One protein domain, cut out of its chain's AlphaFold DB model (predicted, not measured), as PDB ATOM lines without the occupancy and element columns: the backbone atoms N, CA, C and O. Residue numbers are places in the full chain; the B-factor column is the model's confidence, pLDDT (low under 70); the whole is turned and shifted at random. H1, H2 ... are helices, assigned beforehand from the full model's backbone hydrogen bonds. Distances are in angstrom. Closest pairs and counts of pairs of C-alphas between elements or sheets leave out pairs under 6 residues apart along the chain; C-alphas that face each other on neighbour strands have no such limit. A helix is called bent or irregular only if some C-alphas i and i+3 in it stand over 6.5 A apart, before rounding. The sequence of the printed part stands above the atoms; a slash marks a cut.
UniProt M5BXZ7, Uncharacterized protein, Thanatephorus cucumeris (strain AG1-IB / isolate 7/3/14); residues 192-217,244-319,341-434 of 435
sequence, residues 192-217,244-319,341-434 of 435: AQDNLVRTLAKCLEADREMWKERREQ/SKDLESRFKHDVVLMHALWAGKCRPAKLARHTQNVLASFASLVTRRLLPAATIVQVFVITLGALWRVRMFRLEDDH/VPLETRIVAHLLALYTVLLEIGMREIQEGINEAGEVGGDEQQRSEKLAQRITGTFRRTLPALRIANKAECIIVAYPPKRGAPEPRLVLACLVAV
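Overview. This is residues 192 to 217, 244 to 319 and 341 to 434 of the 435 residues of an uncharacterized protein of Thanatephorus cucumeris (strain AG1-IB / isolate 7/3/14) (UniProt M5BXZ7). Five helices, H2, H3, H4, H5 and H7, form an up-and-down bundle, each running against the one before it in the chain; H1 crosses H2, and its residues 208 to 217 stick out. The far end of H5 and the short H6 near it make an arm, while H8 packs on H7. The printed part has 196 residues with eight named helices, H1 to H8 in chain order, and no named strand: all helix. It is only just compact, close to loose, with a radius of gyration of the C-alphas of 19.5 A, and flat, spanning 61 by 54 by 28 A.

Along the chain. H1, residues 192 to 217, begins at C-alpha 192 (216.507, 244.727, 256.336) and is 36.8 A long. H2 is residues 244 to 263, H3 268 to 287, H4 293 to 317, 37.1 A, and H5 343 to 371, 42.1 A. H6 is residues 380 to 389, H7 393 to 414, and H8 425 to 432, ending at C-alpha 432 (217.958, 240.192, 241.335). H7 has a kink of 38 degrees near residue 401 and is only just irregular, with C-alphas 397 and 400 7.0 A apart.

Arrangement. H1, with residues 197 to 207 alone, touches H2 at a steep tilt of 60 degrees; the closest C-alphas, of Leu 200 and Ala 260, are 4.7 A apart. H2 and H3 form a helical hairpin, closest at C-alphas 254 and 278, 6.4 A. H7 is the hub, touching H3, H4, H5 and H8; its closest C-alphas to H4 are Ala 401 and Val 297, 4.7 A. H6 and H7 are apart. Every O i to N i+4 pair is within hydrogen-bond range in H1, H2, H3, H5 and H6, against 17 of 21 in H4, 13 of 18 in H7 and 3 of 4 in H8.

Size, cuts and confidence. The C-alphas farthest apart, of Glu 216 and Asp 379, are 65.6 A apart. Residues 218 to 243 and 320 to 340 are cut out, with C-alpha gaps of 23.3 A and 23.1 A. Of the links printed whole, none is long. Mean pLDDT of the printed part is 81.7; 43 residues are under 70, among them 409 to 434.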
ATOM      1  N   ALA A 192     216.951 246.095 256.584       95.50
ATOM      2  CA  ALA A 192     216.507 244.727 256.336       95.50
ATOM      3  C   ALA A 192     217.269 243.695 257.187       95.50
ATOM      4  O   ALA A 192     216.708 242.648 257.501       95.50
ATOM      5  N   GLN A 193     218.506 243.985 257.606       93.81
ATOM      6  CA  GLN A 193     219.308 243.102 258.455       93.81
ATOM      7  C   GLN A 193     218.642 242.879 259.817       93.81
ATOM      8  O   GLN A 193     218.398 241.735 260.213       93.81
ATOM      9  N   ASP A 194     218.297 243.966 260.507       93.56
ATOM     10  CA  ASP A 194     217.642 243.906 261.815       93.56
ATOM     11  C   ASP A 194     216.241 243.307 261.708       93.56
ATOM     12  O   ASP A 194     215.810 242.525 262.560       93.56
ATOM     13  N   ASN A 195     215.518 243.649 260.640       95.94
ATOM     14  CA  ASN A 195     214.190 243.105 260.389       95.94
ATOM     15  C   ASN A 195     214.232 241.596 260.110       95.94
ATOM     16  O   ASN A 195     213.381 240.859 260.613       95.94
ATOM     17  N   LEU A 196     215.249 241.115 259.390       96.19
ATOM     18  CA  LEU A 196     215.484 239.692 259.172       96.19
ATOM     19  C   LEU A 196     215.781 238.973 260.489       96.19
ATOM     20  O   LEU A 196     215.153 237.956 260.764       96.19
ATOM     21  N   VAL A 197     216.665 239.512 261.338       93.94
ATOM     22  CA  VAL A 197     216.956 238.923 262.663       93.94
ATOM     23  C   VAL A 197     215.681 238.795 263.495       93.94
ATOM     24  O   VAL A 197     215.397 237.725 264.031       93.94
ATOM     25  N   ARG A 198     214.866 239.856 263.552       94.50
ATOM     26  CA  ARG A 198     213.577 239.830 264.258       94.50
ATOM     27  C   ARG A 198     212.604 238.810 263.667       94.50
ATOM     28  O   ARG A 198     211.881 238.159 264.414       94.50
ATOM     29  N   THR A 199     212.571 238.669 262.345       95.44
ATOM     30  CA  THR A 199     211.691 237.718 261.647       95.44
ATOM     31  C   THR A 199     212.088 236.274 261.939       95.44
ATOM     32  O   THR A 199     211.228 235.462 262.268       95.44
ATOM     33  N   LEU A 200     213.386 235.967 261.905       95.12
ATOM     34  CA  LEU A 200     213.912 234.645 262.250       95.12
ATOM     35  C   LEU A 200     213.657 234.299 263.726       95.12
ATOM     36  O   LEU A 200     213.231 233.189 264.028       95.12
ATOM     37  N   ALA A 201     213.826 235.259 264.641       94.25
ATOM     38  CA  ALA A 201     213.474 235.070 266.050       94.25
ATOM     39  C   ALA A 201     211.978 234.761 266.237       94.25
ATOM     40  O   ALA A 201     211.628 233.824 266.945       94.25
ATOM     41  N   LYS A 202     211.085 235.486 265.550       94.31
ATOM     42  CA  LYS A 202     209.641 235.192 265.579       94.31
ATOM     43  C   LYS A 202     209.304 233.808 265.024       94.31
ATOM     44  O   LYS A 202     208.396 233.171 265.543       94.31
ATOM     45  N   CYS A 203     210.020 233.349 263.999       94.50
ATOM     46  CA  CYS A 203     209.854 232.001 263.456       94.50
ATOM     47  C   CYS A 203     210.228 230.923 264.492       94.50
ATOM     48  O   CYS A 203     209.491 229.954 264.637       94.50
ATOM     49  N   LEU A 204     211.299 231.124 265.275       92.88
ATOM     50  CA  LEU A 204     211.673 230.216 266.373       92.88
ATOM     51  C   LEU A 204     210.622 230.164 267.483       92.88
ATOM     52  O   LEU A 204     210.331 229.086 267.998       92.88
ATOM     53  N   GLU A 205     210.058 231.312 267.858       92.50
ATOM     54  CA  GLU A 205     208.992 231.348 268.863       92.50
ATOM     55  C   GLU A 205     207.712 230.689 268.335       92.50
ATOM     56  O   GLU A 205     207.119 229.875 269.033       92.50
ATOM     57  N   ALA A 206     207.332 230.948 267.079       91.62
ATOM     58  CA  ALA A 206     206.194 230.278 266.449       91.62
ATOM     59  C   ALA A 206     206.381 228.750 266.397       91.62
ATOM     60  O   ALA A 206     205.450 228.012 266.698       91.62
ATOM     61  N   ASP A 207     207.588 228.273 266.075       92.19
ATOM     62  CA  ASP A 207     207.920 226.844 266.099       92.19
ATOM     63  C   ASP A 207     207.786 226.238 267.501       92.19
ATOM     64  O   ASP A 207     207.226 225.155 267.667       92.19
ATOM     65  N   ARG A 208     208.247 226.962 268.527       91.00
ATOM     66  CA  ARG A 208     208.133 226.537 269.925       91.00
ATOM     67  C   ARG A 208     206.676 226.410 270.362       91.00
ATOM     68  O   ARG A 208     206.350 225.426 271.023       91.00
ATOM     69  N   GLU A 209     205.830 227.376 270.018       91.31
ATOM     70  CA  GLU A 209     204.402 227.332 270.351       91.31
ATOM     71  C   GLU A 209     203.698 226.178 269.627       91.31
ATOM     72  O   GLU A 209     203.049 225.371 270.285       91.31
ATOM     73  N   MET A 210     203.948 225.979 268.325       88.31
ATOM     74  CA  MET A 210     203.404 224.824 267.591       88.31
ATOM     75  C   MET A 210     203.819 223.477 268.206       88.31
ATOM     76  O   MET A 210     203.047 222.518 268.209       88.31
ATOM     77  N   TRP A 211     205.044 223.382 268.731       88.06
ATOM     78  CA  TRP A 211     205.524 222.177 269.412       88.06
ATOM     79  C   TRP A 211     204.809 221.923 270.745       88.06
ATOM     80  O   TRP A 211     204.570 220.767 271.096       88.06
ATOM     81  N   LYS A 212     204.493 222.984 271.500       90.81
ATOM     82  CA  LYS A 212     203.729 222.886 272.753       90.81
ATOM     83  C   LYS A 212     202.291 222.468 272.480       90.81
ATOM     84  O   LYS A 212     201.844 221.494 273.070       90.81
ATOM     85  N   GLU A 213     201.631 223.135 271.535       88.62
ATOM     86  CA  GLU A 213     200.253 222.832 271.138       88.62
ATOM     87  C   GLU A 213     200.109 221.367 270.707       88.62
ATOM     88  O   GLU A 213     199.200 220.675 271.154       88.62
ATOM     89  N   ARG A 214     201.050 220.852 269.901       88.00
ATOM     90  CA  ARG A 214     201.045 219.438 269.491       88.00
ATOM     91  C   ARG A 214     201.182 218.487 270.681       88.00
ATOM     92  O   ARG A 214     200.464 217.497 270.754       88.00
ATOM     93  N   ARG A 215     202.079 218.791 271.621       89.56
ATOM     94  CA  ARG A 215     202.283 217.969 272.821       89.56
ATOM     95  C   ARG A 215     201.050 217.972 273.726       89.56
ATOM     96  O   ARG A 215     200.706 216.943 274.290       89.56
ATOM     97  N   GLU A 216     200.391 219.116 273.878       89.06
ATOM     98  CA  GLU A 216     199.154 219.238 274.658       89.06
ATOM     99  C   GLU A 216     197.991 218.483 274.001       89.06
ATOM    100  O   GLU A 216     197.203 217.843 274.696       89.06
ATOM    101  N   GLN A 217     197.911 218.485 272.667       84.25
ATOM    102  CA  GLN A 217     196.950 217.673 271.912       84.25
ATOM    103  C   GLN A 217     197.204 216.169 272.080       84.25
ATOM    104  O   GLN A 217     196.261 215.414 272.296       84.25
ATOM    105  N   SER A 244     198.539 219.005 249.478       76.31
ATOM    106  CA  SER A 244     199.760 219.482 248.811       76.31
ATOM    107  C   SER A 244     200.168 220.889 249.265       76.31
ATOM    108  O   SER A 244     201.357 221.151 249.448       76.31
ATOM    109  N   LYS A 245     199.203 221.801 249.450       82.31
ATOM    110  CA  LYS A 245     199.466 223.162 249.951       82.31
ATOM    111  C   LYS A 245     199.937 223.164 251.402       82.31
ATOM    112  O   LYS A 245     200.801 223.971 251.755       82.31
ATOM    113  N   ASP A 246     199.401 222.272 252.230       89.25
ATOM    114  CA  ASP A 246     199.852 222.096 253.612       89.25
ATOM    115  C   ASP A 246     201.307 221.601 253.654       89.25
ATOM    116  O   ASP A 246     202.146 222.189 254.336       89.25
ATOM    117  N   LEU A 247     201.657 220.604 252.832       93.81
ATOM    118  CA  LEU A 247     203.035 220.110 252.717       93.81
ATOM    119  C   LEU A 247     204.015 221.192 252.240       93.81
ATOM    120  O   LEU A 247     205.102 221.322 252.805       93.81
ATOM    121  N   GLU A 248     203.640 221.993 251.237       94.50
ATOM    122  CA  GLU A 248     204.463 223.123 250.791       94.50
ATOM    123  C   GLU A 248     204.664 224.150 251.915       94.50
ATOM    124  O   GLU A 248     205.779 224.632 252.124       94.50
ATOM    125  N   SER A 249     203.599 224.480 252.649       94.56
ATOM    126  CA  SER A 249     203.641 225.465 253.735       94.56
ATOM    127  C   SER A 249     204.524 224.995 254.894       94.56
ATOM    128  O   SER A 249     205.347 225.767 255.390       94.56
ATOM    129  N   ARG A 250     204.429 223.714 255.271       94.88
ATOM    130  CA  ARG A 250     205.308 223.087 256.271       94.88
ATOM    131  C   ARG A 250     206.766 223.104 255.829       94.88
ATOM    132  O   ARG A 250     207.625 223.541 256.585       94.88
ATOM    133  N   PHE A 251     207.041 222.723 254.581       97.75
ATOM    134  CA  PHE A 251     208.396 222.764 254.034       97.75
ATOM    135  C   PHE A 251     208.978 224.186 254.032       97.75
ATOM    136  O   PHE A 251     210.127 224.391 254.425       97.75
ATOM    137  N   LYS A 252     208.183 225.189 253.639       97.81
ATOM    138  CA  LYS A 252     208.579 226.604 253.707       97.81
ATOM    139  C   LYS A 252     208.920 227.030 255.136       97.81
ATOM    140  O   LYS A 252     209.935 227.698 255.329       97.81
ATOM    141  N   HIS A 253     208.118 226.631 256.127       96.56
ATOM    142  CA  HIS A 253     208.421 226.879 257.541       96.56
ATOM    143  C   HIS A 253     209.736 226.214 257.959       96.56
ATOM    144  O   HIS A 253     210.598 226.892 258.513       96.56
ATOM    145  N   ASP A 254     209.946 224.940 257.617       97.06
ATOM    146  CA  ASP A 254     211.167 224.201 257.966       97.06
ATOM    147  C   ASP A 254     212.433 224.842 257.381       97.06
ATOM    148  O   ASP A 254     213.465 224.907 258.058       97.06
ATOM    149  N   VAL A 255     212.357 225.366 256.152       98.06
ATOM    150  CA  VAL A 255     213.451 226.125 255.528       98.06
ATOM    151  C   VAL A 255     213.761 227.386 256.339       98.06
ATOM    152  O   VAL A 255     214.917 227.620 256.689       98.06
ATOM    153  N   VAL A 256     212.760 228.196 256.695       97.56
ATOM    154  CA  VAL A 256     213.004 229.423 257.479       97.56
ATOM    155  C   VAL A 256     213.499 229.100 258.883       97.56
ATOM    156  O   VAL A 256     214.400 229.774 259.386       97.56
ATOM    157  N   LEU A 257     212.972 228.043 259.499       96.00
ATOM    158  CA  LEU A 257     213.414 227.567 260.800       96.00
ATOM    159  C   LEU A 257     214.892 227.171 260.764       96.00
ATOM    160  O   LEU A 257     215.645 227.578 261.643       96.00
ATOM    161  N   MET A 258     215.348 226.467 259.721       96.00
ATOM    162  CA  MET A 258     216.769 226.155 259.532       96.00
ATOM    163  C   MET A 258     217.626 227.429 259.499       96.00
ATOM    164  O   MET A 258     218.634 227.523 260.201       96.00
ATOM    165  N   HIS A 259     217.191 228.440 258.744       95.44
ATOM    166  CA  HIS A 259     217.856 229.743 258.688       95.44
ATOM    167  C   HIS A 259     217.852 230.466 260.044       95.44
ATOM    168  O   HIS A 259     218.818 231.151 260.388       95.44
ATOM    169  N   ALA A 260     216.797 230.307 260.841       94.00
ATOM    170  CA  ALA A 260     216.731 230.865 262.182       94.00
ATOM    171  C   ALA A 260     217.654 230.127 263.165       94.00
ATOM    172  O   ALA A 260     218.315 230.766 263.982       94.00
ATOM    173  N   LEU A 261     217.773 228.800 263.048       92.62
ATOM    174  CA  LEU A 261     218.703 227.987 263.835       92.62
ATOM    175  C   LEU A 261     220.170 228.306 263.516       92.62
ATOM    176  O   LEU A 261     221.002 228.228 264.413       92.62
ATOM    177  N   TRP A 262     220.488 228.705 262.281       90.50
ATOM    178  CA  TRP A 262     221.806 229.243 261.920       90.50
ATOM    179  C   TRP A 262     222.129 230.574 262.602       90.50
ATOM    180  O   TRP A 262     223.290 230.836 262.908       90.50
ATOM    181  N   ALA A 263     221.122 231.424 262.812       81.38
ATOM    182  CA  ALA A 263     221.283 232.729 263.450       81.38
ATOM    183  C   ALA A 263     221.256 232.661 264.989       81.38
ATOM    184  O   ALA A 263     221.746 233.574 265.654       81.38
ATOM    185  N   GLY A 264     220.648 231.615 265.552       76.06
ATOM    186  CA  GLY A 264     220.489 231.414 266.989       76.06
ATOM    187  C   GLY A 264     221.529 230.479 267.609       76.06
ATOM    188  O   GLY A 264     222.343 229.856 266.934       76.06
ATOM    189  N   LYS A 265     221.465 230.332 268.936       73.75
ATOM    190  CA  LYS A 265     222.208 229.293 269.662       73.75
ATOM    191  C   LYS A 265     221.434 227.978 269.555       73.75
ATOM    192  O   LYS A 265     220.374 227.837 270.164       73.75
ATOM    193  N   CYS A 266     221.941 227.022 268.786       80.00
ATOM    194  CA  CYS A 266     221.340 225.698 268.632       80.00
ATOM    195  C   CYS A 266     222.390 224.608 268.850       80.00
ATOM    196  O   CYS A 266     223.517 224.735 268.386       80.00
ATOM    197  N   ARG A 267     222.003 223.507 269.509       83.81
ATOM    198  CA  ARG A 267     222.865 222.319 269.624       83.81
ATOM    199  C   ARG A 267     223.223 221.795 268.220       83.81
ATOM    200  O   ARG A 267     222.288 221.617 267.426       83.81
ATOM    201  N   PRO A 268     224.500 221.479 267.926       84.06
ATOM    202  CA  PRO A 268     224.928 221.012 266.605       84.06
ATOM    203  C   PRO A 268     224.126 219.810 266.092       84.06
ATOM    204  O   PRO A 268     223.659 219.822 264.957       84.06
ATOM    205  N   ALA A 269     223.850 218.824 266.953       86.56
ATOM    206  CA  ALA A 269     223.055 217.644 266.596       86.56
ATOM    207  C   ALA A 269     221.612 217.988 266.174       86.56
ATOM    208  O   ALA A 269     221.087 217.422 265.214       86.56
ATOM    209  N   LYS A 270     220.967 218.950 266.854       87.38
ATOM    210  CA  LYS A 270     219.612 219.404 266.494       87.38
ATOM    211  C   LYS A 270     219.624 220.095 265.129       87.38
ATOM    212  O   LYS A 270     218.743 219.829 264.316       87.38
ATOM    213  N   LEU A 271     220.622 220.945 264.884       89.69
ATOM    214  CA  LEU A 271     220.784 221.628 263.603       89.69
ATOM    215  C   LEU A 271     221.059 220.631 262.470       89.69
ATOM    216  O   LEU A 271     220.421 220.716 261.428       89.69
ATOM    217  N   ALA A 272     221.958 219.666 262.678       89.56
ATOM    218  CA  ALA A 272     222.284 218.640 261.689       89.56
ATOM    219  C   ALA A 272     221.051 217.815 261.293       89.56
ATOM    220  O   ALA A 272     220.764 217.676 260.105       89.56
ATOM    221  N   ARG A 273     220.269 217.354 262.280       92.25
ATOM    222  CA  ARG A 273     219.016 216.623 262.035       92.25
ATOM    223  C   ARG A 273     218.007 217.465 261.255       92.25
ATOM    224  O   ARG A 273     217.395 216.971 260.316       92.25
ATOM    225  N   HIS A 274     217.839 218.737 261.621       94.06
ATOM    226  CA  HIS A 274     216.910 219.625 260.918       94.06
ATOM    227  C   HIS A 274     217.342 219.871 259.467       94.06
ATOM    228  O   HIS A 274     216.526 219.765 258.558       94.06
ATOM    229  N   THR A 275     218.637 220.102 259.232       94.06
ATOM    230  CA  THR A 275     219.213 220.233 257.885       94.06
ATOM    231  C   THR A 275     218.951 218.987 257.031       94.06
ATOM    232  O   THR A 275     218.535 219.111 255.881       94.06
ATOM    233  N   GLN A 276     219.152 217.787 257.587       95.44
ATOM    234  CA  GLN A 276     218.874 216.525 256.889       95.44
ATOM    235  C   GLN A 276     217.384 216.370 256.561       95.44
ATOM    236  O   GLN A 276     217.045 216.013 255.435       95.44
ATOM    237  N   ASN A 277     216.496 216.705 257.501       96.25
ATOM    238  CA  ASN A 277     215.050 216.657 257.281       96.25
ATOM    239  C   ASN A 277     214.609 217.612 256.163       96.25
ATOM    240  O   ASN A 277     213.812 217.226 255.311       96.25
ATOM    241  N   VAL A 278     215.148 218.837 256.126       97.94
ATOM    242  CA  VAL A 278     214.871 219.802 255.050       97.94
ATOM    243  C   VAL A 278     215.316 219.247 253.695       97.94
ATOM    244  O   VAL A 278     214.549 219.314 252.737       97.94
ATOM    245  N   LEU A 279     216.514 218.660 253.606       98.00
ATOM    246  CA  LEU A 279     217.023 218.062 252.366       98.00
ATOM    247  C   LEU A 279     216.175 216.869 251.901       98.00
ATOM    248  O   LEU A 279     215.823 216.792 250.724       98.00
ATOM    249  N   ALA A 280     215.795 215.975 252.817       97.75
ATOM    250  CA  ALA A 280     214.945 214.825 252.510       97.75
ATOM    251  C   ALA A 280     213.547 215.258 252.034       97.75
ATOM    252  O   ALA A 280     213.050 214.768 251.015       97.75
ATOM    253  N   SER A 281     212.934 216.227 252.721       97.81
ATOM    254  CA  SER A 281     211.653 216.815 252.320       97.81
ATOM    255  C   SER A 281     211.750 217.509 250.964       97.81
ATOM    256  O   SER A 281     210.881 217.312 250.117       97.81
ATOM    257  N   PHE A 282     212.822 218.264 250.711       98.25
ATOM    258  CA  PHE A 282     213.062 218.905 249.420       98.25
ATOM    259  C   PHE A 282     213.145 217.873 248.286       98.25
ATOM    260  O   PHE A 282     212.402 217.980 247.311       98.25
ATOM    261  N   ALA A 283     213.969 216.832 248.441       97.62
ATOM    262  CA  ALA A 283     214.111 215.763 247.452       97.62
ATOM    263  C   ALA A 283     212.770 215.069 247.151       97.62
ATOM    264  O   ALA A 283     212.405 214.877 245.986       97.62
ATOM    265  N   SER A 284     212.009 214.745 248.203       97.12
ATOM    266  CA  SER A 284     210.697 214.099 248.100       97.12
ATOM    267  C   SER A 284     209.670 214.985 247.389       97.12
ATOM    268  O   SER A 284     209.035 214.551 246.426       97.12
ATOM    269  N   LEU A 285     209.527 216.248 247.804       96.94
ATOM    270  CA  LEU A 285     208.524 217.160 247.248       96.94
ATOM    271  C   LEU A 285     208.831 217.567 245.802       96.94
ATOM    272  O   LEU A 285     207.901 217.752 245.013       96.94
ATOM    273  N   VAL A 286     210.111 217.689 245.431       96.38
ATOM    274  CA  VAL A 286     210.514 217.947 244.042       96.38
ATOM    275  C   VAL A 286     210.214 216.731 243.168       96.38
ATOM    276  O   VAL A 286     209.534 216.885 242.154       96.38
ATOM    277  N   THR A 287     210.634 215.530 243.586       95.00
ATOM    278  CA  THR A 287     210.391 214.279 242.838       95.00
ATOM    279  C   THR A 287     208.892 214.046 242.625       95.00
ATOM    280  O   THR A 287     208.446 213.758 241.519       95.00
ATOM    281  N   ARG A 288     208.078 214.272 243.664       94.00
ATOM    282  CA  ARG A 288     206.614 214.117 243.616       94.00
ATOM    283  C   ARG A 288     205.885 215.281 242.942       94.00
ATOM    284  O   ARG A 288     204.659 215.296 242.928       94.00
ATOM    285  N   ARG A 289     206.608 216.275 242.407       93.38
ATOM    286  CA  ARG A 289     206.046 217.468 241.744       93.38
ATOM    287  C   ARG A 289     205.132 218.322 242.643       93.38
ATOM    288  O   ARG A 289     204.401 219.170 242.125       93.38
ATOM    289  N   LEU A 290     205.243 218.182 243.964       93.88
ATOM    290  CA  LEU A 290     204.454 218.914 244.962       93.88
ATOM    291  C   LEU A 290     205.035 220.298 245.288       93.88
ATOM    292  O   LEU A 290     204.317 221.155 245.785       93.88
ATOM    293  N   LEU A 291     206.316 220.546 244.980       94.69
ATOM    294  CA  LEU A 291     206.972 221.832 245.251       94.69
ATOM    295  C   LEU A 291     207.060 222.721 243.999       94.69
ATOM    296  O   LEU A 291     207.812 222.367 243.084       94.69
ATOM    297  N   PRO A 292     206.345 223.862 243.900       94.75
ATOM    298  CA  PRO A 292     206.348 224.716 242.705       94.75
ATOM    299  C   PRO A 292     207.758 225.113 242.248       94.75
ATOM    300  O   PRO A 292     208.627 225.369 243.078       94.75
ATOM    301  N   ALA A 293     207.983 225.232 240.932       95.06
ATOM    302  CA  ALA A 293     209.299 225.605 240.389       95.06
ATOM    303  C   ALA A 293     209.819 226.939 240.963       95.06
ATOM    304  O   ALA A 293     211.005 227.075 241.259       95.06
ATOM    305  N   ALA A 294     208.913 227.896 241.198       95.25
ATOM    306  CA  ALA A 294     209.230 229.149 241.876       95.25
ATOM    307  C   ALA A 294     209.755 228.917 243.303       95.25
ATOM    308  O   ALA A 294     210.767 229.502 243.679       95.25
ATOM    309  N   THR A 295     209.124 228.029 244.077       97.00
ATOM    310  CA  THR A 295     209.549 227.700 245.444       97.00
ATOM    311  C   THR A 295     210.923 227.020 245.452       97.00
ATOM    312  O   THR A 295     211.759 227.372 246.280       97.00
ATOM    313  N   ILE A 296     211.214 226.134 244.487       97.62
ATOM    314  CA  ILE A 296     212.551 225.524 244.321       97.62
ATOM    315  C   ILE A 296     213.619 226.615 244.158       97.62
ATOM    316  O   ILE A 296     214.619 226.621 244.871       97.62
ATOM    317  N   VAL A 297     213.388 227.583 243.267       96.69
ATOM    318  CA  VAL A 297     214.299 228.721 243.072       96.69
ATOM    319  C   VAL A 297     214.430 229.562 244.343       96.69
ATOM    320  O   VAL A 297     215.532 229.961 244.711       96.69
ATOM    321  N   GLN A 298     213.318 229.832 245.027       97.25
ATOM    322  CA  GLN A 298     213.309 230.654 246.236       97.25
ATOM    323  C   GLN A 298     214.153 230.042 247.358       97.25
ATOM    324  O   GLN A 298     214.857 230.793 248.027       97.25
ATOM    325  N   VAL A 299     214.165 228.713 247.523       97.62
ATOM    326  CA  VAL A 299     215.051 228.036 248.491       97.62
ATOM    327  C   VAL A 299     216.518 228.375 248.210       97.62
ATOM    328  O   VAL A 299     217.207 228.873 249.099       97.62
ATOM    329  N   PHE A 300     216.972 228.230 246.960       95.56
ATOM    330  CA  PHE A 300     218.343 228.591 246.569       95.56
ATOM    331  C   PHE A 300     218.647 230.073 246.806       95.56
ATOM    332  O   PHE A 300     219.716 230.411 247.311       95.56
ATOM    333  N   VAL A 301     217.711 230.967 246.477       94.38
ATOM    334  CA  VAL A 301     217.871 232.416 246.681       94.38
ATOM    335  C   VAL A 301     218.027 232.757 248.166       94.38
ATOM    336  O   VAL A 301     218.888 233.566 248.507       94.38
ATOM    337  N   ILE A 302     217.244 232.141 249.059       95.88
ATOM    338  CA  ILE A 302     217.365 232.356 250.509       95.88
ATOM    339  C   ILE A 302     218.718 231.825 251.007       95.88
ATOM    340  O   ILE A 302     219.420 232.544 251.721       95.88
ATOM    341  N   THR A 303     219.135 230.617 250.608       95.25
ATOM    342  CA  THR A 303     220.433 230.040 251.009       95.25
ATOM    343  C   THR A 303     221.616 230.883 250.525       95.25
ATOM    344  O   THR A 303     222.514 231.197 251.309       95.25
ATOM    345  N   LEU A 304     221.596 231.334 249.269       92.94
ATOM    346  CA  LEU A 304     222.604 232.242 248.716       92.94
ATOM    347  C   LEU A 304     222.602 233.604 249.416       92.94
ATOM    348  O   LEU A 304     223.667 234.145 249.713       92.94
ATOM    349  N   GLY A 305     221.424 234.145 249.733       92.75
ATOM    350  CA  GLY A 305     221.292 235.379 250.506       92.75
ATOM    351  C   GLY A 305     221.853 235.251 251.924       92.75
ATOM    352  O   GLY A 305     222.491 236.177 252.428       92.75
ATOM    353  N   ALA A 306     221.687 234.090 252.561       92.88
ATOM    354  CA  ALA A 306     222.299 233.793 253.852       92.88
ATOM    355  C   ALA A 306     223.827 233.732 253.761       92.88
ATOM    356  O   ALA A 306     224.506 234.334 254.595       92.88
ATOM    357  N   LEU A 307     224.365 233.079 252.727       90.75
ATOM    358  CA  LEU A 307     225.805 233.043 252.468       90.75
ATOM    359  C   LEU A 307     226.365 234.454 252.252       90.75
ATOM    360  O   LEU A 307     227.351 234.837 252.883       90.75
ATOM    361  N   TRP A 308     225.702 235.246 251.406       87.69
ATOM    362  CA  TRP A 308     226.056 236.640 251.146       87.69
ATOM    363  C   TRP A 308     226.088 237.465 252.429       87.69
ATOM    364  O   TRP A 308     227.085 238.123 252.721       87.69
ATOM    365  N   ARG A 309     225.024 237.380 253.236       87.00
ATOM    366  CA  ARG A 309     224.930 238.073 254.524       87.00
ATOM    367  C   ARG A 309     226.109 237.716 255.429       87.00
ATOM    368  O   ARG A 309     226.724 238.611 255.999       87.00
ATOM    369  N   VAL A 310     226.439 236.434 255.571       85.31
ATOM    370  CA  VAL A 310     227.560 236.013 256.426       85.31
ATOM    371  C   VAL A 310     228.890 236.577 255.921       85.31
ATOM    372  O   VAL A 310     229.698 237.020 256.732       85.31
ATOM    373  N   ARG A 311     229.106 236.620 254.604       83.69
ATOM    374  CA  ARG A 311     230.330 237.183 254.016       83.69
ATOM    375  C   ARG A 311     230.439 238.694 254.202       83.69
ATOM    376  O   ARG A 311     231.501 239.170 254.576       83.69
ATOM    377  N   MET A 312     229.357 239.436 253.975       76.44
ATOM    378  CA  MET A 312     229.377 240.900 254.053       76.44
ATOM    379  C   MET A 312     229.439 241.412 255.494       76.44
ATOM    380  O   MET A 312     230.229 242.296 255.798       76.44
ATOM    381  N   PHE A 313     228.661 240.828 256.409       69.44
ATOM    382  CA  PHE A 313     228.568 241.330 257.784       69.44
ATOM    383  C   PHE A 313     229.645 240.770 258.730       69.44
ATOM    384  O   PHE A 313     229.825 241.309 259.817       69.44
ATOM    385  N   ARG A 314     230.422 239.748 258.332       62.53
ATOM    386  CA  ARG A 314     231.680 239.415 259.032       62.53
ATOM    387  C   ARG A 314     232.763 240.466 258.827       62.53
ATOM    388  O   ARG A 314     233.571 240.671 259.724       62.53
ATOM    389  N   LEU A 315     232.789 241.110 257.659       50.19
ATOM    390  CA  LEU A 315     233.792 242.129 257.348       50.19
ATOM    391  C   LEU A 315     233.627 243.373 258.238       50.19
ATOM    392  O   LEU A 315     234.616 244.019 258.556       50.19
ATOM    393  N   GLU A 316     232.407 243.683 258.692       44.66
ATOM    394  CA  GLU A 316     232.147 244.843 259.556       44.66
ATOM    395  C   GLU A 316     232.587 244.646 261.018       44.66
ATOM    396  O   GLU A 316     233.029 245.606 261.652       44.66
ATOM    397  N   ASP A 317     232.510 243.428 261.570       44.12
ATOM    398  CA  ASP A 317     232.940 243.174 262.955       44.12
ATOM    399  C   ASP A 317     234.475 243.153 263.113       44.12
ATOM    400  O   ASP A 317     234.967 243.495 264.187       44.12
ATOM    401  N   ASP A 318     235.233 242.879 262.041       45.66
ATOM    402  CA  ASP A 318     236.704 243.018 262.002       45.66
ATOM    403  C   ASP A 318     237.164 244.500 262.017       45.66
ATOM    404  O   ASP A 318     238.327 244.789 262.299       45.66
ATOM    405  N   HIS A 319     236.267 245.459 261.736       40.75
ATOM    406  CA  HIS A 319     236.568 246.898 261.663       40.75
ATOM    407  C   HIS A 319     236.217 247.695 262.930       40.75
ATOM    408  O   HIS A 319     236.463 248.905 262.983       40.75
ATOM    409  N   VAL A 341     232.441 223.937 263.262       72.62
ATOM    410  CA  VAL A 341     232.470 224.197 261.816       72.62
ATOM    411  C   VAL A 341     231.879 225.589 261.547       72.62
ATOM    412  O   VAL A 341     230.717 225.805 261.919       72.62
ATOM    413  N   PRO A 342     232.616 226.522 260.908       83.94
ATOM    414  CA  PRO A 342     232.153 227.891 260.711       83.94
ATOM    415  C   PRO A 342     230.784 227.947 260.032       83.94
ATOM    416  O   PRO A 342     230.506 227.177 259.111       83.94
ATOM    417  N   LEU A 343     229.936 228.904 260.427       85.44
ATOM    418  CA  LEU A 343     228.580 229.039 259.874       85.44
ATOM    419  C   LEU A 343     228.567 229.127 258.337       85.44
ATOM    420  O   LEU A 343     227.698 228.557 257.690       85.44
ATOM    421  N   GLU A 344     229.553 229.800 257.745       86.75
ATOM    422  CA  GLU A 344     229.690 229.870 256.282       86.75
ATOM    423  C   GLU A 344     229.883 228.487 255.666       86.75
ATOM    424  O   GLU A 344     229.192 228.160 254.707       86.75
ATOM    425  N   THR A 345     230.754 227.658 256.244       85.50
ATOM    426  CA  THR A 345     230.979 226.283 255.788       85.50
ATOM    427  C   THR A 345     229.694 225.463 255.869       85.50
ATOM    428  O   THR A 345     229.396 224.713 254.944       85.50
ATOM    429  N   ARG A 346     228.878 225.653 256.918       87.75
ATOM    430  CA  ARG A 346     227.562 224.995 257.039       87.75
ATOM    431  C   ARG A 346     226.598 225.428 255.929       87.75
ATOM    432  O   ARG A 346     225.936 224.578 255.342       87.75
ATOM    433  N   ILE A 347     226.535 226.726 255.620       90.81
ATOM    434  CA  ILE A 347     225.664 227.255 254.557       90.81
ATOM    435  C   ILE A 347     226.123 226.758 253.180       90.81
ATOM    436  O   ILE A 347     225.290 226.339 252.381       90.81
ATOM    437  N   VAL A 348     227.433 226.766 252.905       89.75
ATOM    438  CA  VAL A 348     227.998 226.249 251.647       89.75
ATOM    439  C   VAL A 348     227.723 224.753 251.505       89.75
ATOM    440  O   VAL A 348     227.253 224.328 250.456       89.75
ATOM    441  N   ALA A 349     227.938 223.963 252.560       89.38
ATOM    442  CA  ALA A 349     227.633 222.534 252.545       89.38
ATOM    443  C   ALA A 349     226.144 222.269 252.265       89.38
ATOM    444  O   ALA A 349     225.816 221.402 251.460       89.38
ATOM    445  N   HIS A 350     225.240 223.046 252.872       93.56
ATOM    446  CA  HIS A 350     223.809 222.932 252.596       93.56
ATOM    447  C   HIS A 350     223.455 223.321 251.152       93.56
ATOM    448  O   HIS A 350     222.668 222.629 250.511       93.56
ATOM    449  N   LEU A 351     224.051 224.391 250.621       93.25
ATOM    450  CA  LEU A 351     223.847 224.818 249.235       93.25
ATOM    451  C   LEU A 351     224.295 223.744 248.233       93.25
ATOM    452  O   LEU A 351     223.553 223.441 247.300       93.25
ATOM    453  N   LEU A 352     225.472 223.150 248.448       90.56
ATOM    454  CA  LEU A 352     225.970 222.045 247.628       90.56
ATOM    455  C   LEU A 352     225.058 220.821 247.747       90.56
ATOM    456  O   LEU A 352     224.726 220.219 246.736       90.56
ATOM    457  N   ALA A 353     224.570 220.498 248.948       93.88
ATOM    458  CA  ALA A 353     223.627 219.399 249.134       93.88
ATOM    459  C   ALA A 353     222.298 219.626 248.386       93.88
ATOM    460  O   ALA A 353     221.797 218.704 247.746       93.88
ATOM    461  N   LEU A 354     221.744 220.846 248.405       95.75
ATOM    462  CA  LEU A 354     220.565 221.199 247.601       95.75
ATOM    463  C   LEU A 354     220.830 221.013 246.102       95.75
ATOM    464  O   LEU A 354     219.961 220.525 245.376       95.75
ATOM    465  N   TYR A 355     222.016 221.406 245.635       93.88
ATOM    466  CA  TYR A 355     222.412 221.248 244.241       93.88
ATOM    467  C   TYR A 355     222.554 219.774 243.849       93.88
ATOM    468  O   TYR A 355     221.950 219.357 242.860       93.88
ATOM    469  N   THR A 356     223.240 218.973 244.667       93.81
ATOM    470  CA  THR A 356     223.370 217.522 244.486       93.81
ATOM    471  C   THR A 356     222.005 216.850 244.389       93.81
ATOM    472  O   THR A 356     221.780 216.093 243.452       93.81
ATOM    473  N   VAL A 357     221.051 217.198 245.261       96.38
ATOM    474  CA  VAL A 357     219.679 216.664 245.186       96.38
ATOM    475  C   VAL A 357     219.033 216.947 243.825       96.38
ATOM    476  O   VAL A 357     218.415 216.060 243.235       96.38
ATOM    477  N   LEU A 358     219.162 218.168 243.292       95.81
ATOM    478  CA  LEU A 358     218.593 218.498 241.980       95.81
ATOM    479  C   LEU A 358     219.297 217.771 240.827       95.81
ATOM    480  O   LEU A 358     218.625 217.395 239.864       95.81
ATOM    481  N   LEU A 359     220.616 217.575 240.917       93.94
ATOM    482  CA  LEU A 359     221.386 216.810 239.935       93.94
ATOM    483  C   LEU A 359     221.013 215.326 239.959       93.94
ATOM    484  O   LEU A 359     220.768 214.762 238.901       93.94
ATOM    485  N   GLU A 360     220.891 214.715 241.137       94.94
ATOM    486  CA  GLU A 360     220.470 213.318 241.295       94.94
ATOM    487  C   GLU A 360     219.058 213.082 240.747       94.94
ATOM    488  O   GLU A 360     218.810 212.086 240.065       94.94
ATOM    489  N   ILE A 361     218.126 214.011 240.999       94.00
ATOM    490  CA  ILE A 361     216.792 213.983 240.383       94.00
ATOM    491  C   ILE A 361     216.921 214.076 238.860       94.00
ATOM    492  O   ILE A 361     216.333 213.268 238.151       94.00
ATOM    493  N   GLY A 362     217.713 215.025 238.351       91.62
ATOM    494  CA  GLY A 362     217.934 215.183 236.913       91.62
ATOM    495  C   GLY A 362     218.519 213.933 236.256       91.62
ATOM    496  O   GLY A 362     218.022 213.507 235.220       91.62
ATOM    497  N   MET A 363     219.518 213.305 236.880       91.38
ATOM    498  CA  MET A 363     220.130 212.065 236.402       91.38
ATOM    499  C   MET A 363     219.112 210.927 236.306       91.38
ATOM    500  O   MET A 363     219.049 210.267 235.271       91.38
ATOM    501  N   ARG A 364     218.293 210.718 237.348       91.31
ATOM    502  CA  ARG A 364     217.246 209.681 237.339       91.31
ATOM    503  C   ARG A 364     216.225 209.913 236.230       91.31
ATOM    504  O   ARG A 364     215.948 209.004 235.460       91.31
ATOM    505  N   GLU A 365     215.734 211.138 236.100       89.69
ATOM    506  CA  GLU A 365     214.706 211.488 235.115       89.69
ATOM    507  C   GLU A 365     215.242 211.434 233.668       89.69
ATOM    508  O   GLU A 365     214.514 211.069 232.746       89.69
ATOM    509  N   ILE A 366     216.525 211.756 233.446       86.56
ATOM    510  CA  ILE A 366     217.188 211.551 232.147       86.56
ATOM    511  C   ILE A 366     217.313 210.054 231.848       86.56
ATOM    512  O   ILE A 366     217.018 209.639 230.730       86.56
ATOM    513  N   GLN A 367     217.728 209.243 232.826       85.94
ATOM    514  CA  GLN A 367     217.877 207.798 232.646       85.94
ATOM    515  C   GLN A 367     216.537 207.122 232.333       85.94
ATOM    516  O   GLN A 367     216.479 206.272 231.449       85.94
ATOM    517  N   GLU A 368     215.458 207.523 233.009       82.94
ATOM    518  CA  GLU A 368     214.091 207.088 232.696       82.94
ATOM    519  C   GLU A 368     213.722 207.450 231.250       82.94
ATOM    520  O   GLU A 368     213.316 206.579 230.482       82.94
ATOM    521  N   GLY A 369     213.979 208.694 230.832       76.00
ATOM    522  CA  GLY A 369     213.724 209.139 229.459       76.00
ATOM    523  C   GLY A 369     214.545 208.403 228.386       76.00
ATOM    524  O   GLY A 369     214.055 208.224 227.268       76.00
ATOM    525  N   ILE A 370     215.769 207.963 228.711       77.56
ATOM    526  CA  ILE A 370     216.614 207.123 227.841       77.56
ATOM    527  C   ILE A 370     216.057 205.699 227.767       77.56
ATOM    528  O   ILE A 370     215.919 205.156 226.673       77.56
ATOM    529  N   ASN A 371     215.705 205.102 228.907       78.62
ATOM    530  CA  ASN A 371     215.176 203.738 228.968       78.62
ATOM    531  C   ASN A 371     213.856 203.608 228.187       78.62
ATOM    532  O   ASN A 371     213.662 202.635 227.463       78.62
ATOM    533  N   GLU A 372     212.981 204.614 228.264       72.12
ATOM    534  CA  GLU A 372     211.747 204.692 227.470       72.12
ATOM    535  C   GLU A 372     211.995 204.924 225.967       72.12
ATOM    536  O   GLU A 372     211.094 204.746 225.145       72.12
ATOM    537  N   ALA A 373     213.191 205.371 225.570       64.56
ATOM    538  CA  ALA A 373     213.525 205.644 224.172       64.56
ATOM    539  C   ALA A 373     214.021 204.423 223.392       64.56
ATOM    540  O   ALA A 373     213.946 204.451 222.163       64.56
ATOM    541  N   GLY A 374     214.488 203.373 224.075       64.69
ATOM    542  CA  GLY A 374     215.234 202.286 223.432       64.69
ATOM    543  C   GLY A 374     216.543 202.776 222.793       64.69
ATOM    544  O   GLY A 374     216.877 203.960 222.860       64.69
ATOM    545  N   GLU A 375     217.318 201.876 222.174       59.31
ATOM    546  CA  GLU A 375     218.550 202.249 221.461       59.31
ATOM    547  C   GLU A 375     218.243 203.260 220.344       59.31
ATOM    548  O   GLU A 375     217.683 202.936 219.295       59.31
ATOM    549  N   VAL A 376     218.595 204.525 220.575       56.56
ATOM    550  CA  VAL A 376     218.315 205.605 219.629       56.56
ATOM    551  C   VAL A 376     219.295 205.509 218.459       56.56
ATOM    552  O   VAL A 376     220.433 205.960 218.548       56.56
ATOM    553  N   GLY A 377     218.869 204.944 217.331       62.94
ATOM    554  CA  GLY A 377     219.564 205.093 216.046       62.94
ATOM    555  C   GLY A 377     219.509 206.542 215.527       62.94
ATOM    556  O   GLY A 377     218.479 207.213 215.657       62.94
ATOM    557  N   GLY A 378     220.615 207.031 214.951       64.44
ATOM    558  CA  GLY A 378     220.758 208.379 214.369       64.44
ATOM    559  C   GLY A 378     222.020 209.119 214.833       64.44
ATOM    560  O   GLY A 378     222.608 208.737 215.845       64.44
ATOM    561  N   ASP A 379     222.413 210.166 214.102       72.31
ATOM    562  CA  ASP A 379     223.598 210.993 214.389       72.31
ATOM    563  C   ASP A 379     223.496 211.726 215.745       72.31
ATOM    564  O   ASP A 379     222.396 211.973 216.254       72.31
ATOM    565  N   GLU A 380     224.639 212.104 216.340       71.81
ATOM    566  CA  GLU A 380     224.731 212.720 217.682       71.81
ATOM    567  C   GLU A 380     223.795 213.924 217.875       71.81
ATOM    568  O   GLU A 380     223.136 214.044 218.911       71.81
ATOM    569  N   GLN A 381     223.674 214.780 216.859       70.88
ATOM    570  CA  GLN A 381     222.805 215.960 216.885       70.88
ATOM    571  C   GLN A 381     221.326 215.572 217.045       70.88
ATOM    572  O   GLN A 381     220.596 216.139 217.858       70.88
ATOM    573  N   GLN A 382     220.893 214.547 216.311       69.38
ATOM    574  CA  GLN A 382     219.508 214.088 216.304       69.38
ATOM    575  C   GLN A 382     219.166 213.318 217.587       69.38
ATOM    576  O   GLN A 382     218.036 213.391 218.075       69.38
ATOM    577  N   ARG A 383     220.146 212.614 218.171       68.38
ATOM    578  CA  ARG A 383     220.027 212.016 219.511       68.38
ATOM    579  C   ARG A 383     219.873 213.088 220.588       68.38
ATOM    580  O   ARG A 383     218.987 212.965 221.431       68.38
ATOM    581  N   SER A 384     220.681 214.146 220.531       69.00
ATOM    582  CA  SER A 384     220.634 215.270 221.475       69.00
ATOM    583  C   SER A 384     219.282 215.997 221.443       69.00
ATOM    584  O   SER A 384     218.659 216.194 222.487       69.00
ATOM    585  N   GLU A 385     218.758 216.308 220.253       72.12
ATOM    586  CA  GLU A 385     217.438 216.940 220.102       72.12
ATOM    587  C   GLU A 385     216.296 216.054 220.616       72.12
ATOM    588  O   GLU A 385     215.426 216.526 221.354       72.12
ATOM    589  N   LYS A 386     216.314 214.753 220.291       68.94
ATOM    590  CA  LYS A 386     215.321 213.785 220.787       68.94
ATOM    591  C   LYS A 386     215.372 213.647 222.310       68.94
ATOM    592  O   LYS A 386     214.321 213.549 222.943       68.94
ATOM    593  N   LEU A 387     216.562 213.675 222.911       70.06
ATOM    594  CA  LEU A 387     216.735 213.619 224.365       70.06
ATOM    595  C   LEU A 387     216.247 214.910 225.042       70.06
ATOM    596  O   LEU A 387     215.530 214.852 226.041       70.06
ATOM    597  N   ALA A 388     216.553 216.075 224.465       71.12
ATOM    598  CA  ALA A 388     216.097 217.371 224.965       71.12
ATOM    599  C   ALA A 388     214.562 217.505 224.948       71.12
ATOM    600  O   ALA A 388     213.971 218.071 225.870       71.12
ATOM    601  N   GLN A 389     213.892 216.941 223.938       72.31
ATOM    602  CA  GLN A 389     212.425 216.902 223.869       72.31
ATOM    603  C   GLN A 389     211.799 216.009 224.958       72.31
ATOM    604  O   GLN A 389     210.687 216.291 225.421       72.31
ATOM    605  N   ARG A 390     212.528 214.980 225.412       73.75
ATOM    606  CA  ARG A 390     212.080 213.970 226.387       73.75
ATOM    607  C   ARG A 390     212.389 214.296 227.849       73.75
ATOM    608  O   ARG A 390     212.017 213.525 228.725       73.75
ATOM    609  N   ILE A 391     212.995 215.450 228.142       78.50
ATOM    610  CA  ILE A 391     213.193 215.932 229.519       78.50
ATOM    611  C   ILE A 391     211.851 215.885 230.265       78.50
ATOM    612  O   ILE A 391     210.871 216.514 229.852       78.50
ATOM    613  N   THR A 392     211.779 215.159 231.374       84.94
ATOM    614  CA  THR A 392     210.518 214.968 232.093       84.94
ATOM    615  C   THR A 392     209.976 216.280 232.672       84.94
ATOM    616  O   THR A 392     210.693 217.270 232.864       84.94
ATOM    617  N   GLY A 393     208.679 216.302 232.993       85.00
ATOM    618  CA  GLY A 393     208.064 217.440 233.681       85.00
ATOM    619  C   GLY A 393     208.693 217.727 235.052       85.00
ATOM    620  O   GLY A 393     208.745 218.887 235.463       85.00
ATOM    621  N   THR A 394     209.206 216.699 235.740       88.75
ATOM    622  CA  THR A 394     209.937 216.854 237.007       88.75
ATOM    623  C   THR A 394     211.237 217.614 236.771       88.75
ATOM    624  O   THR A 394     211.460 218.653 237.394       88.75
ATOM    625  N   PHE A 395     212.061 217.160 235.821       90.56
ATOM    626  CA  PHE A 395     213.371 217.754 235.577       90.56
ATOM    627  C   PHE A 395     213.261 219.178 235.013       90.56
ATOM    628  O   PHE A 395     213.947 220.082 235.487       90.56
ATOM    629  N   ARG A 396     212.307 219.456 234.106       91.12
ATOM    630  CA  ARG A 396     212.068 220.827 233.595       91.12
ATOM    631  C   ARG A 396     211.840 221.852 234.710       91.12
ATOM    632  O   ARG A 396     212.281 222.995 234.585       91.12
ATOM    633  N   ARG A 397     211.177 221.459 235.804       92.94
ATOM    634  CA  ARG A 397     210.892 222.341 236.949       92.94
ATOM    635  C   ARG A 397     212.127 222.667 237.788       92.94
ATOM    636  O   ARG A 397     212.117 223.698 238.457       92.94
ATOM    637  N   THR A 398     213.172 221.840 237.754       94.81
ATOM    638  CA  THR A 398     214.417 222.081 238.505       94.81
ATOM    639  C   THR A 398     215.416 222.934 237.722       94.81
ATOM    640  O   THR A 398     216.246 223.611 238.331       94.81
ATOM    641  N   LEU A 399     215.305 222.985 236.385       92.88
ATOM    642  CA  LEU A 399     216.230 223.713 235.506       92.88
ATOM    643  C   LEU A 399     216.459 225.184 235.895       92.88
ATOM    644  O   LEU A 399     217.614 225.614 235.864       92.88
ATOM    645  N   PRO A 400     215.441 225.991 236.271       94.00
ATOM    646  CA  PRO A 400     215.686 227.369 236.691       94.00
ATOM    647  C   PRO A 400     216.590 227.459 237.928       94.00
ATOM    648  O   PRO A 400     217.502 228.283 237.957       94.00
ATOM    649  N   ALA A 401     216.383 226.584 238.917       93.25
ATOM    650  CA  ALA A 401     217.201 226.538 240.123       93.25
ATOM    651  C   ALA A 401     218.623 226.041 239.819       93.25
ATOM    652  O   ALA A 401     219.581 226.667 240.262       93.25
ATOM    653  N   LEU A 402     218.771 225.008 238.981       92.06
ATOM    654  CA  LEU A 402     220.076 224.512 238.525       92.06
ATOM    655  C   LEU A 402     220.884 225.586 237.780       92.06
ATOM    656  O   LEU A 402     222.079 225.734 238.015       92.06
ATOM    657  N   ARG A 403     220.240 226.388 236.921       90.44
ATOM    658  CA  ARG A 403     220.902 227.510 236.226       90.44
ATOM    659  C   ARG A 403     221.422 228.566 237.200       90.44
ATOM    660  O   ARG A 403     222.497 229.117 236.975       90.44
ATOM    661  N   ILE A 404     220.658 228.871 238.249       86.69
ATOM    662  CA  ILE A 404     221.065 229.828 239.290       86.69
ATOM    663  C   ILE A 404     222.204 229.246 240.126       86.69
ATOM    664  O   ILE A 404     223.193 229.938 240.350       86.69
ATOM    665  N   ALA A 405     222.084 227.984 240.542       82.62
ATOM    666  CA  ALA A 405     223.093 227.283 241.322       82.62
ATOM    667  C   ALA A 405     224.438 227.231 240.586       82.62
ATOM    668  O   ALA A 405     225.433 227.684 241.134       82.62
ATOM    669  N   ASN A 406     224.449 226.822 239.314       83.12
ATOM    670  CA  ASN A 406     225.664 226.748 238.500       83.12
ATOM    671  C   ASN A 406     226.347 228.126 238.361       83.12
ATOM    672  O   ASN A 406     227.543 228.276 238.601       83.12
ATOM    673  N   LYS A 407     225.570 229.189 238.094       81.06
ATOM    674  CA  LYS A 407     226.113 230.559 238.092       81.06
ATOM    675  C   LYS A 407     226.685 230.961 239.453       81.06
ATOM    676  O   LYS A 407     227.701 231.652 239.498       81.06
ATOM    677  N   ALA A 408     226.040 230.566 240.547       73.12
ATOM    678  CA  ALA A 408     226.499 230.872 241.893       73.12
ATOM    679  C   ALA A 408     227.769 230.098 242.276       73.12
ATOM    680  O   ALA A 408     228.662 230.689 242.877       73.12
ATOM    681  N   GLU A 409     227.890 228.825 241.898       65.62
ATOM    682  CA  GLU A 409     229.083 228.002 242.127       65.62
ATOM    683  C   GLU A 409     230.322 228.607 241.476       65.62
ATOM    684  O   GLU A 409     231.338 228.777 242.150       65.62
ATOM    685  N   CYS A 410     230.217 229.046 240.215       58.34
ATOM    686  CA  CYS A 410     231.309 229.751 239.543       58.34
ATOM    687  C   CYS A 410     231.796 230.958 240.358       58.34
ATOM    688  O   CYS A 410     232.989 231.236 240.398       58.34
ATOM    689  N   ILE A 411     230.892 231.660 241.045       58.38
ATOM    690  CA  ILE A 411     231.227 232.838 241.852       58.38
ATOM    691  C   ILE A 411     231.791 232.440 243.221       58.38
ATOM    692  O   ILE A 411     232.732 233.068 243.700       58.38
ATOM    693  N   ILE A 412     231.247 231.400 243.855       63.16
ATOM    694  CA  ILE A 412     231.733 230.885 245.143       63.16
ATOM    695  C   ILE A 412     233.170 230.368 245.007       63.16
ATOM    696  O   ILE A 412     233.981 230.625 245.896       63.16
ATOM    697  N   VAL A 413     233.483 229.698 243.894       58.97
ATOM    698  CA  VAL A 413     234.818 229.170 243.576       58.97
ATOM    699  C   VAL A 413     235.768 230.277 243.104       58.97
ATOM    700  O   VAL A 413     236.918 230.308 243.536       58.97
ATOM    701  N   ALA A 414     235.309 231.212 242.262       48.97
ATOM    702  CA  ALA A 414     236.153 232.300 241.750       48.97
ATOM    703  C   ALA A 414     236.486 233.373 242.800       48.97
ATOM    704  O   ALA A 414     237.508 234.050 242.683       48.97
ATOM    705  N   TYR A 415     235.651 233.527 243.830       52.97
ATOM    706  CA  TYR A 415     235.843 234.495 244.909       52.97
ATOM    707  C   TYR A 415     235.934 233.784 246.266       52.97
ATOM    708  O   TYR A 415     234.995 233.858 247.070       52.97
ATOM    709  N   PRO A 416     237.067 233.113 246.560       52.22
ATOM    710  CA  PRO A 416     237.370 232.697 247.922       52.22
ATOM    711  C   PRO A 416     237.433 233.941 248.825       52.22
ATOM    712  O   PRO A 416     237.697 235.039 248.324       52.22
ATOM    713  N   PRO A 417     237.203 233.809 250.143       48.22
ATOM    714  CA  PRO A 417     237.178 234.935 251.074       48.22
ATOM    715  C   PRO A 417     238.572 235.571 251.191       48.22
ATOM    716  O   PRO A 417     239.332 235.293 252.113       48.22
ATOM    717  N   LYS A 418     238.944 236.425 250.234       44.28
ATOM    718  CA  LYS A 418     240.108 237.304 250.321       44.28
ATOM    719  C   LYS A 418     239.630 238.693 250.716       44.28
ATOM    720  O   LYS A 418     238.759 239.273 250.065       44.28
ATOM    721  N   ARG A 419     240.220 239.217 251.796       40.84
ATOM    722  CA  ARG A 419     240.060 240.607 252.244       40.84
ATOM    723  C   ARG A 419     240.308 241.547 251.056       40.84
ATOM    724  O   ARG A 419     241.368 241.479 250.442       40.84
ATOM    725  N   GLY A 420     239.335 242.401 250.740       45.22
ATOM    726  CA  GLY A 420     239.485 243.469 249.745       45.22
ATOM    727  C   GLY A 420     239.283 243.085 248.273       45.22
ATOM    728  O   GLY A 420     239.680 243.856 247.404       45.22
ATOM    729  N   ALA A 421     238.680 241.932 247.953       41.94
ATOM    730  CA  ALA A 421     238.307 241.632 246.567       41.94
ATOM    731  C   ALA A 421     237.186 242.579 246.065       41.94
ATOM    732  O   ALA A 421     236.286 242.912 246.842       41.94
ATOM    733  N   PRO A 422     237.216 243.016 244.789       40.16
ATOM    734  CA  PRO A 422     236.219 243.932 244.235       40.16
ATOM    735  C   PRO A 422     234.809 243.333 244.304       40.16
ATOM    736  O   PRO A 422     234.647 242.121 244.159       40.16
ATOM    737  N   GLU A 423     233.800 244.194 244.510       46.56
ATOM    738  CA  GLU A 423     232.385 243.812 244.619       46.56
ATOM    739  C   GLU A 423     232.005 242.752 243.569       46.56
ATOM    740  O   GLU A 423     232.118 243.012 242.363       46.56
ATOM    741  N   PRO A 424     231.505 241.575 243.974       48.75
ATOM    742  CA  PRO A 424     231.080 240.562 243.025       48.75
ATOM    743  C   PRO A 424     229.737 240.980 242.410       48.75
ATOM    744  O   PRO A 424     228.656 240.575 242.842       48.75
ATOM    745  N   ARG A 425     229.821 241.781 241.339       46.38
ATOM    746  CA  ARG A 425     228.705 242.282 240.512       46.38
ATOM    747  C   ARG A 425     227.735 241.181 240.041       46.38
ATOM    748  O   ARG A 425     226.595 241.477 239.692       46.38
ATOM    749  N   LEU A 426     228.166 239.918 240.056       42.91
ATOM    750  CA  LEU A 426     227.438 238.742 239.572       42.91
ATOM    751  C   LEU A 426     226.543 238.042 240.619       42.91
ATOM    752  O   LEU A 426     225.520 237.477 240.227       42.91
ATOM    753  N   VAL A 427     226.848 238.115 241.927       46.59
ATOM    754  CA  VAL A 427     225.956 237.561 242.985       46.59
ATOM    755  C   VAL A 427     224.642 238.336 243.005       46.59
ATOM    756  O   VAL A 427     223.553 237.763 243.019       46.59
ATOM    757  N   LEU A 428     224.769 239.656 242.891       46.66
ATOM    758  CA  LEU A 428     223.677 240.602 242.703       46.66
ATOM    759  C   LEU A 428     222.808 240.258 241.497       46.66
ATOM    760  O   LEU A 428     221.590 240.226 241.608       46.66
ATOM    761  N   ALA A 429     223.420 239.961 240.349       46.12
ATOM    762  CA  ALA A 429     222.675 239.666 239.131       46.12
ATOM    763  C   ALA A 429     221.821 238.392 239.271       46.12
ATOM    764  O   ALA A 429     220.678 238.385 238.828       46.12
ATOM    765  N   CYS A 430     222.320 237.338 239.927       44.25
ATOM    766  CA  CYS A 430     221.560 236.094 240.107       44.25
ATOM    767  C   CYS A 430     220.426 236.225 241.137       44.25
ATOM    768  O   CYS A 430     219.369 235.621 240.962       44.25
ATOM    769  N   LEU A 431     220.616 237.032 242.186       47.12
ATOM    770  CA  LEU A 431     219.610 237.254 243.233       47.12
ATOM    771  C   LEU A 431     218.529 238.265 242.816       47.12
ATOM    772  O   LEU A 431     217.391 238.175 243.289       47.12
ATOM    773  N   VAL A 432     218.861 239.173 241.894       45.16
ATOM    774  CA  VAL A 432     217.958 240.192 241.335       45.16
ATOM    775  C   VAL A 432     217.209 239.699 240.086       45.16
ATOM    776  O   VAL A 432     216.067 240.098 239.876       45.16
ATOM    777  N   ALA A 433     217.790 238.807 239.272       39.12
ATOM    778  CA  ALA A 433     217.210 238.380 237.987       39.12
ATOM    779  C   ALA A 433     216.100 237.312 238.073       39.12
ATOM    780  O   ALA A 433     215.593 236.884 237.035       39.12
ATOM    781  N   VAL A 434     215.687 236.884 239.271       42.88
ATOM    782  CA  VAL A 434     214.497 236.030 239.430       42.88
ATOM    783  C   VAL A 434     213.251 236.920 239.353       42.88
ATOM    784  O   VAL A 434     212.726 237.342 240.388       42.88
TER     785      VAL A 434